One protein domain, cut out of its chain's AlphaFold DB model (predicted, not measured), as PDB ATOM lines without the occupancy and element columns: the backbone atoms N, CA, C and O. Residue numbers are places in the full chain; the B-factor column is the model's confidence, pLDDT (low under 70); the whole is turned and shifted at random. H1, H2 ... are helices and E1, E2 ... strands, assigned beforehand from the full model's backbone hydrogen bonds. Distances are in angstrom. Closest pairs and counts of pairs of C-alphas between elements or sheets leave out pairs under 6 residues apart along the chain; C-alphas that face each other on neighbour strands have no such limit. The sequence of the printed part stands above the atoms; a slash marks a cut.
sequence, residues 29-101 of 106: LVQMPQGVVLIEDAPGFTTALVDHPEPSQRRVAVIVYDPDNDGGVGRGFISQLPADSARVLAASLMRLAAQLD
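This is residues 29 to 101 of the 106 residues of an uncharacterized protein of Sphingopyxis flava (UniProt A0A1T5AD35). A twisted antiparallel sheet, E3 - E4 - E5, has the small hairpin E1 and E2 packed on it through E2, and helix H1 grazes it before residues 90 to 101 stick out. The printed part has 73 residues with five named strands, then one named helix; its class is mixed. It is loose, radius of gyration of the C-alphas 14.2 A, spanning 40 by 35 by 15 A.

Start at E1, residues 29 to 32, in a hairpin with E2, residues 35 to 39; N 30 and O 37 are 2.8 A apart. E2 comes closest to E3, residues 44 to 50, at the C-alphas of Val 37 and Val 50, 5.4 A. E3, E4, residues 59 to 66, and E5, residues 75 to 81, form a meander, each strand the antiparallel neighbour of the one before; see N 46 and O 63, 2.9 A, and N 62 and O 79, 2.8 A. H1, residues 83 to 100, only grazes this sheet, with residues 83 to 89; its O i to N i+4 pairs are each within hydrogen-bond range.

Find C-alpha 29 at (17.662, 45.390, 19.996). E4 is 22.4 A long; H1 runs 26.0 A to C-alpha 100 at (20.706, 28.572, 50.481).

The printed part has no cut and no long link. Residues 29 to 44 and 66 to 77 have pLDDT under 70.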
ATOM      1  N   LEU A  29      16.332  45.642  20.527       41.53
ATOM      2  CA  LEU A  29      17.662  45.390  19.996       41.53
ATOM      3  C   LEU A  29      18.556  46.574  20.371       41.53
ATOM      4  O   LEU A  29      18.298  47.705  19.957       41.53
ATOM      5  N   VAL A  30      19.593  46.321  21.165       52.09
ATOM      6  CA  VAL A  30      20.582  47.327  21.560       52.09
ATOM      7  C   VAL A  30      21.875  47.072  20.797       52.09
ATOM      8  O   VAL A  30      22.482  46.009  20.921       52.09
ATOM      9  N   GLN A  31      22.297  48.054  20.001       46.69
ATOM     10  CA  GLN A  31      23.591  48.042  19.326       46.69
ATOM     11  C   GLN A  31      24.681  48.429  20.335       46.69
ATOM     12  O   GLN A  31      24.707  49.555  20.829       46.69
ATOM     13  N   MET A  32      25.579  47.495  20.626       55.91
ATOM     14  CA  MET A  32      26.761  47.687  21.463       55.91
ATOM     15  C   MET A  32      28.028  47.677  20.589       55.91
ATOM     16  O   MET A  32      27.997  47.145  19.475       55.91
ATOM     17  N   PRO A  33      29.170  48.207  21.071       51.34
ATOM     18  CA  PRO A  33      30.424  48.185  20.311       51.34
ATOM     19  C   PRO A  33      30.883  46.778  19.891       51.34
ATOM     20  O   PRO A  33      31.596  46.644  18.905       51.34
ATOM     21  N   GLN A  34      30.470  45.735  20.621       54.94
ATOM     22  CA  GLN A  34      30.855  44.339  20.385       54.94
ATOM     23  C   GLN A  34      29.762  43.484  19.718       54.94
ATOM     24  O   GLN A  34      29.947  42.280  19.566       54.94
ATOM     25  N   GLY A  35      28.620  44.061  19.332       43.03
ATOM     26  CA  GLY A  35      27.536  43.307  18.696       43.03
ATOM     27  C   GLY A  35      26.149  43.852  19.011       43.03
ATOM     28  O   GLY A  35      25.993  44.943  19.554       43.03
ATOM     29  N   VAL A  36      25.120  43.089  18.653       43.00
ATOM     30  CA  VAL A  36      23.722  43.442  18.931       43.00
ATOM     31  C   VAL A  36      23.190  42.524  20.024       43.00
ATOM     32  O   VAL A  36      23.371  41.310  19.959       43.00
ATOM     33  N   VAL A  37      22.532  43.107  21.026       48.91
ATOM     34  CA  VAL A  37      21.882  42.374  22.120       48.91
ATOM     35  C   VAL A  37      20.373  42.470  21.948       48.91
ATOM     36  O   VAL A  37      19.837  43.574  21.860       48.91
ATOM     37  N   LEU A  38      19.688  41.327  21.919       46.41
ATOM     38  CA  LEU A  38      18.238  41.268  22.088       46.41
ATOM     39  C   LEU A  38      17.932  41.191  23.586       46.41
ATOM     40  O   LEU A  38      18.344  40.244  24.251       46.41
ATOM     41  N   ILE A  39      17.244  42.203  24.109       51.69
ATOM     42  CA  ILE A  39      16.807  42.257  25.503       51.69
ATOM     43  C   ILE A  39      15.303  41.995  25.521       51.69
ATOM     44  O   ILE A  39      14.531  42.790  24.983       51.69
ATOM     45  N   GLU A  40      14.902  40.879  26.124       44.38
ATOM     46  CA  GLU A  40      13.512  40.609  26.485       44.38
ATOM     47  C   GLU A  40      13.287  41.137  27.905       44.38
ATOM     48  O   GLU A  40      13.990  40.769  28.846       44.38
ATOM     49  N   ASP A  41      12.368  42.092  28.024       40.12
ATOM     50  CA  ASP A  41      12.169  42.917  29.213       40.12
ATOM     51  C   ASP A  41      11.542  42.082  30.341       40.12
ATOM     52  O   ASP A  41      10.327  41.892  30.401       40.12
ATOM     53  N   ALA A  42      12.383  41.557  31.229       43.97
ATOM     54  CA  ALA A  42      11.972  40.984  32.500       43.97
ATOM     55  C   ALA A  42      12.763  41.688  33.617       43.97
ATOM     56  O   ALA A  42      13.995  41.684  33.563       43.97
ATOM     57  N   PRO A  43      12.108  42.325  34.609       56.75
ATOM     58  CA  PRO A  43      12.803  42.823  35.794       56.75
ATOM     59  C   PRO A  43      13.635  41.714  36.447       56.75
ATOM     60  O   PRO A  43      13.162  40.585  36.585       56.75
ATOM     61  N   GLY A  44      14.851  42.045  36.886       66.94
ATOM     62  CA  GLY A  44      15.750  41.113  37.562       66.94
ATOM     63  C   GLY A  44      16.962  40.704  36.725       66.94
ATOM     64  O   GLY A  44      17.685  41.556  36.206       66.94
ATOM     65  N   PHE A  45      17.236  39.398  36.689       70.31
ATOM     66  CA  PHE A  45      18.414  38.803  36.053       70.31
ATOM     67  C   PHE A  45      18.036  38.155  34.720       70.31
ATOM     68  O   PHE A  45      17.246  37.212  34.694       70.31
ATOM     69  N   THR A  46      18.667  38.604  33.638       75.12
ATOM     70  CA  THR A  46      18.486  38.049  32.291       75.12
ATOM     71  C   THR A  46      19.840  37.748  31.660       75.12
ATOM     72  O   THR A  46      20.819  38.471  31.857       75.12
ATOM     73  N   THR A  47      19.901  36.683  30.863       76.75
ATOM     74  CA  THR A  47      21.072  36.350  30.046       76.75
ATOM     75  C   THR A  47      20.734  36.403  28.567       76.75
ATOM     76  O   THR A  47      19.682  35.911  28.170       76.75
ATOM     77  N   ALA A  48      21.646  36.921  27.750       75.62
ATOM     78  CA  ALA A  48      21.501  36.952  26.297       75.62
ATOM     79  C   ALA A  48      22.799  36.532  25.595       75.62
ATOM     80  O   ALA A  48      23.895  36.665  26.142       75.62
ATOM     81  N   LEU A  49      22.685  36.042  24.360       77.56
ATOM     82  CA  LEU A  49      23.836  35.837  23.484       77.56
ATOM     83  C   LEU A  49      24.139  37.145  22.747       77.56
ATOM     84  O   LEU A  49      23.277  37.680  22.053       77.56
ATOM     85  N   VAL A  50      25.372  37.630  22.867       75.56
ATOM     86  CA  VAL A  50      25.900  38.694  22.012       75.56
ATOM     87  C   VAL A  50      26.503  38.028  20.785       75.56
ATOM     88  O   VAL A  50      27.578  37.421  20.864       75.56
ATOM     89  N   ASP A  51      25.781  38.092  19.668       72.81
ATOM     90  CA  ASP A  51      26.270  37.534  18.413       72.81
ATOM     91  C   ASP A  51      27.235  38.504  17.728       72.81
ATOM     92  O   ASP A  51      27.047  39.725  17.724       72.81
ATOM     93  N   HIS A  52      28.284  37.931  17.149       78.44
ATOM     94  CA  HIS A  52      29.315  38.649  16.420       78.44
ATOM     95  C   HIS A  52      29.768  37.794  15.225       78.44
ATOM     96  O   HIS A  52      29.904  36.573  15.382       78.44
ATOM     97  N   PRO A  53      30.031  38.396  14.046       70.31
ATOM     98  CA  PRO A  53      30.484  37.661  12.862       70.31
ATOM     99  C   PRO A  53      31.754  36.842  13.104       70.31
ATOM    100  O   PRO A  53      31.910  35.752  12.561       70.31
ATOM    101  N   GLU A  54      32.656  37.357  13.940       77.50
ATOM    102  CA  GLU A  54      33.827  36.618  14.401       77.50
ATOM    103  C   GLU A  54      33.491  35.773  15.651       77.50
ATOM    104  O   GLU A  54      33.197  36.351  16.703       77.50
ATOM    105  N   PRO A  55      33.579  34.425  15.595       77.12
ATOM    106  CA  PRO A  55      33.177  33.555  16.704       77.12
ATOM    107  C   PRO A  55      33.961  33.777  18.003       77.12
ATOM    108  O   PRO A  55      33.408  33.603  19.087       77.12
ATOM    109  N   SER A  56      35.229  34.188  17.905       81.00
ATOM    110  CA  SER A  56      36.101  34.511  19.046       81.00
ATOM    111  C   SER A  56      35.606  35.721  19.848       81.00
ATOM    112  O   SER A  56      35.967  35.892  21.016       81.00
ATOM    113  N   GLN A  57      34.753  36.551  19.244       77.31
ATOM    114  CA  GLN A  57      34.197  37.761  19.838       77.31
ATOM    115  C   GLN A  57      32.766  37.583  20.350       77.31
ATOM    116  O   GLN A  57      32.256  38.482  21.006       77.31
ATOM    117  N   ARG A  58      32.133  36.422  20.134       79.31
ATOM    118  CA  ARG A  58      30.833  36.121  20.747       79.31
ATOM    119  C   ARG A  58      30.935  36.161  22.269       79.31
ATOM    120  O   ARG A  58      31.919  35.686  22.850       79.31
ATOM    121  N   ARG A  59      29.926  36.725  22.926       82.62
ATOM    122  CA  ARG A  59      29.878  36.873  24.390       82.62
ATOM    123  C   ARG A  59      28.525  36.442  24.933       82.62
ATOM    124  O   ARG A  59      27.528  36.437  24.222       82.62
ATOM    125  N   VAL A  60      28.491  36.113  26.216       80.38
ATOM    126  CA  VAL A  60      27.257  36.029  26.996       80.38
ATOM    127  C   VAL A  60      27.067  37.373  27.685       80.38
ATOM    128  O   VAL A  60      27.948  37.809  28.423       80.38
ATOM    129  N   ALA A  61      25.945  38.037  27.440       79.88
ATOM    130  CA  ALA A  61      25.535  39.203  28.202       79.88
ATOM    131  C   ALA A  61      24.780  38.751  29.453       79.88
ATOM    132  O   ALA A  61      23.817  37.991  29.363       79.88
ATOM    133  N   VAL A  62      25.215  39.240  30.606       81.88
ATOM    134  CA  VAL A  62      24.494  39.173  31.875       81.88
ATOM    135  C   VAL A  62      23.928  40.553  32.138       81.88
ATOM    136  O   VAL A  62      24.674  41.531  32.177       81.88
ATOM    137  N   ILE A  63      22.616  40.625  32.296       77.56
ATOM    138  CA  ILE A  63      21.875  41.862  32.481       77.56
ATOM    139  C   ILE A  63      21.207  41.769  33.843       77.56
ATOM    140  O   ILE A  63      20.427  40.851  34.094       77.56
ATOM    141  N   VAL A  64      21.523  42.716  34.716       75.56
ATOM    142  CA  VAL A  64      20.805  42.903  35.974       75.56
ATOM    143  C   VAL A  64      20.146  44.258  35.902       75.56
ATOM    144  O   VAL A  64      20.833  45.264  35.730       75.56
ATOM    145  N   TYR A  65      18.825  44.282  36.002       72.06
ATOM    146  CA  TYR A  65      18.043  45.502  35.906       72.06
ATOM    147  C   TYR A  65      16.962  45.540  36.982       72.06
ATOM    148  O   TYR A  65      16.164  44.615  37.118       72.06
ATOM    149  N   ASP A  66      16.946  46.640  37.720       69.25
ATOM    150  CA  ASP A  66      15.961  46.992  38.729       69.25
ATOM    151  C   ASP A  66      15.159  48.207  38.224       69.25
ATOM    152  O   ASP A  66      15.676  49.336  38.233       69.25
ATOM    153  N   PRO A  67      13.944  48.007  37.676       68.25
ATOM    154  CA  PRO A  67      13.118  49.113  37.218       68.25
ATOM    155  C   PRO A  67      12.646  49.973  38.386       68.25
ATOM    156  O   PRO A  67      12.180  49.470  39.403       68.25
ATOM    157  N   ASP A  68      12.656  51.289  38.188       66.12
ATOM    158  CA  ASP A  68      11.986  52.190  39.116       66.12
ATOM    159  C   ASP A  68      10.461  52.026  38.983       66.12
ATOM    160  O   ASP A  68       9.871  52.236  37.907       66.12
ATOM    161  N   ASN A  69       9.828  51.630  40.084       63.16
ATOM    162  CA  ASN A  69       8.388  51.418  40.169       63.16
ATOM    163  C   ASN A  69       7.604  52.738  40.082       63.16
ATOM    164  O   ASN A  69       6.479  52.733  39.580       63.16
ATOM    165  N   ASP A  70       8.223  53.875  40.418       66.75
ATOM    166  CA  ASP A  70       7.573  55.193  40.477       66.75
ATOM    167  C   ASP A  70       7.714  56.008  39.178       66.75
ATOM    168  O   ASP A  70       7.476  57.214  39.132       66.75
ATOM    169  N   GLY A  71       8.067  55.343  38.073       51.22
ATOM    170  CA  GLY A  71       8.123  55.964  36.745       51.22
ATOM    171  C   GLY A  71       9.433  56.686  36.428       51.22
ATOM    172  O   GLY A  71       9.527  57.310  35.371       51.22
ATOM    173  N   GLY A  72      10.441  56.588  37.298       56.78
ATOM    174  CA  GLY A  72      11.793  57.063  37.021       56.78
ATOM    175  C   GLY A  72      12.640  56.094  36.186       56.78
ATOM    176  O   GLY A  72      12.154  55.135  35.575       56.78
ATOM    177  N   VAL A  73      13.941  56.383  36.119       55.19
ATOM    178  CA  VAL A  73      14.927  55.575  35.386       55.19
ATOM    179  C   VAL A  73      15.419  54.457  36.304       55.19
ATOM    180  O   VAL A  73      16.087  54.721  37.302       55.19
ATOM    181  N   GLY A  74      15.092  53.209  35.957       62.31
ATOM    182  CA  GLY A  74      15.617  52.029  36.646       62.31
ATOM    183  C   GLY A  74      17.141  51.940  36.584       62.31
ATOM    184  O   GLY A  74      17.780  52.536  35.713       62.31
ATOM    185  N   ARG A  75      17.736  51.183  37.502       63.88
ATOM    186  CA  ARG A  75      19.188  50.992  37.574       63.88
ATOM    187  C   ARG A  75      19.544  49.585  37.157       63.88
ATOM    188  O   ARG A  75      18.868  48.629  37.507       63.88
ATOM    189  N   GLY A  76      20.637  49.448  36.434       67.94
ATOM    190  CA  GLY A  76      21.112  48.140  36.042       67.94
ATOM    191  C   GLY A  76      22.535  48.182  35.543       67.94
ATOM    192  O   GLY A  76      23.121  49.250  35.367       67.94
ATOM    193  N   PHE A  77      23.076  47.002  35.304       69.94
ATOM    194  CA  PHE A  77      24.352  46.835  34.641       69.94
ATOM    195  C   PHE A  77      24.268  45.690  33.642       69.94
ATOM    196  O   PHE A  77      23.496  44.742  33.796       69.94
ATOM    197  N   ILE A  78      25.096  45.800  32.609       74.94
ATOM    198  CA  ILE A  78      25.273  44.769  31.598       74.94
ATOM    199  C   ILE A  78      26.744  44.382  31.615       74.94
ATOM    200  O   ILE A  78      27.614  45.238  31.473       74.94
ATOM    201  N   SER A  79      27.022  43.093  31.776       78.88
ATOM    202  CA  SER A  79      28.368  42.534  31.677       78.88
ATOM    203  C   SER A  79      28.433  41.571  30.502       78.88
ATOM    204  O   SER A  79      27.574  40.707  30.366       78.88
ATOM    205  N   GLN A  80      29.441  41.715  29.641       82.50
ATOM    206  CA  GLN A  80      29.681  40.796  28.531       82.50
ATOM    207  C   GLN A  80      30.855  39.881  28.867       82.50
ATOM    208  O   GLN A  80      31.973  40.340  29.092       82.50
ATOM    209  N   LEU A  81      30.601  38.577  28.877       85.00
ATOM    210  CA  LEU A  81      31.542  37.560  29.322       85.00
ATOM    211  C   LEU A  81      31.915  36.618  28.172       85.00
ATOM    212  O   LEU A  81      31.046  36.218  27.393       85.00
ATOM    213  N   PRO A  82      33.185  36.197  28.059       87.44
ATOM    214  CA  PRO A  82      33.540  35.024  27.271       87.44
ATOM    215  C   PRO A  82      32.823  33.768  27.788       87.44
ATOM    216  O   PRO A  82      32.430  33.696  28.954       87.44
ATOM    217  N   ALA A  83      32.702  32.749  26.933       86.81
ATOM    218  CA  ALA A  83      32.006  31.507  27.274       86.81
ATOM    219  C   ALA A  83      32.570  30.831  28.538       86.81
ATOM    220  O   ALA A  83      31.803  30.383  29.386       86.81
ATOM    221  N   ASP A  84      33.895  30.796  28.700       90.69
ATOM    222  CA  ASP A  84      34.537  30.169  29.861       90.69
ATOM    223  C   ASP A  84      34.187  30.898  31.166       90.69
ATOM    224  O   ASP A  84      33.796  30.264  32.147       90.69
ATOM    225  N   SER A  85      34.236  32.233  31.162       88.69
ATOM    226  CA  SER A  85      33.861  33.055  32.318       88.69
ATOM    227  C   SER A  85      32.369  32.933  32.644       88.69
ATOM    228  O   SER A  85      32.006  32.868  33.818       88.69
ATOM    229  N   ALA A  86      31.503  32.833  31.629       87.75
ATOM    230  CA  ALA A  86      30.074  32.594  31.825       87.75
ATOM    231  C   ALA A  86      29.800  31.229  32.486       87.75
ATOM    232  O   ALA A  86      28.969  31.144  33.390       87.75
ATOM    233  N   ARG A  87      30.536  30.171  32.105       91.12
ATOM    234  CA  ARG A  87      30.433  28.852  32.762       91.12
ATOM    235  C   ARG A  87      30.865  28.908  34.227       91.12
ATOM    236  O   ARG A  87      30.192  28.330  35.076       91.12
ATOM    237  N   VAL A  88      31.954  29.619  34.530       92.06
ATOM    238  CA  VAL A  88      32.426  29.803  35.916       92.06
ATOM    239  C   VAL A  88      31.386  30.548  36.754       92.06
ATOM    240  O   VAL A  88      31.088  30.129  37.873       92.06
ATOM    241  N   LEU A  89      30.794  31.614  36.205       87.25
ATOM    242  CA  LEU A  89      29.725  32.355  36.870       87.25
ATOM    243  C   LEU A  89      28.520  31.453  37.165       87.25
ATOM    244  O   LEU A  89      28.075  31.398  38.310       87.25
ATOM    245  N   ALA A  90      28.039  30.705  36.168       87.56
ATOM    246  CA  ALA A  90      26.916  29.783  36.330       87.56
ATOM    247  C   ALA A  90      27.189  28.735  37.421       87.56
ATOM    248  O   ALA A  90      26.370  28.551  38.317       87.56
ATOM    249  N   ALA A  91      28.368  28.106  37.411       89.88
ATOM    250  CA  ALA A  91      28.747  27.133  38.435       89.88
ATOM    251  C   ALA A  91      28.787  27.747  39.847       89.88
ATOM    252  O   ALA A  91      28.343  27.121  40.812       89.88
ATOM    253  N   SER A  92      29.287  28.982  39.979       87.94
ATOM    254  CA  SER A  92      29.299  29.698  41.258       87.94
ATOM    255  C   SER A  92      27.883  29.980  41.767       87.94
ATOM    256  O   SER A  92      27.606  29.735  42.942       87.94
ATOM    257  N   LEU A  93      26.978  30.424  40.886       86.19
ATOM    258  CA  LEU A  93      25.575  30.681  41.226       86.19
ATOM    259  C   LEU A  93      24.858  29.403  41.670       86.19
ATOM    260  O   LEU A  93      24.228  29.411  42.724       86.19
ATOM    261  N   MET A  94      25.025  28.294  40.941       87.06
ATOM    262  CA  MET A  94      24.445  26.996  41.315       87.06
ATOM    263  C   MET A  94      24.940  26.530  42.689       87.06
ATOM    264  O   MET A  94      24.157  26.089  43.528       87.06
ATOM    265  N   ARG A  95      26.243  26.681  42.962       86.25
ATOM    266  CA  ARG A  95      26.822  26.340  44.268       86.25
ATOM    267  C   ARG A  95      26.232  27.187  45.398       86.25
ATOM    268  O   ARG A  95      25.973  26.650  46.470       86.25
ATOM    269  N   LEU A  96      26.056  28.492  45.185       83.00
ATOM    270  CA  LEU A  96      25.462  29.387  46.182       83.00
ATOM    271  C   LEU A  96      23.979  29.074  46.406       83.00
ATOM    272  O   LEU A  96      23.543  29.024  47.552       83.00
ATOM    273  N   ALA A  97      23.226  28.798  45.340       81.25
ATOM    274  CA  ALA A  97      21.825  28.396  45.435       81.25
ATOM    275  C   ALA A  97      21.664  27.124  46.284       81.25
ATOM    276  O   ALA A  97      20.875  27.119  47.221       81.25
ATOM    277  N   ALA A  98      22.497  26.105  46.052       83.69
ATOM    278  CA  ALA A  98      22.488  24.871  46.839       83.69
ATOM    279  C   ALA A  98      22.867  25.067  48.323       83.69
ATOM    280  O   ALA A  98      22.495  24.258  49.168       83.69
ATOM    281  N   GLN A  99      23.618  26.118  48.671       84.19
ATOM    282  CA  GLN A  99      23.888  26.459  50.076       84.19
ATOM    283  C   GLN A  99      22.688  27.126  50.753       84.19
ATOM    284  O   GLN A  99      22.504  26.962  51.958       84.19
ATOM    285  N   LEU A 100      21.903  27.892  49.991       80.94
ATOM    286  CA  LEU A 100      20.706  28.572  50.481       80.94
ATOM    287  C   LEU A 100      19.510  27.619  50.587       80.94
ATOM    288  O   LEU A 100      18.733  27.732  51.531       80.94
ATOM    289  N   ASP A 101      19.391  26.675  49.655       81.00
ATOM    290  CA  ASP A 101      18.370  25.630  49.657       81.00
ATOM    291  C   ASP A 101      18.985  24.267  49.274       81.00
ATOM    292  O   ASP A 101      19.032  23.902  48.096       81.00
TER     293      ASP A 101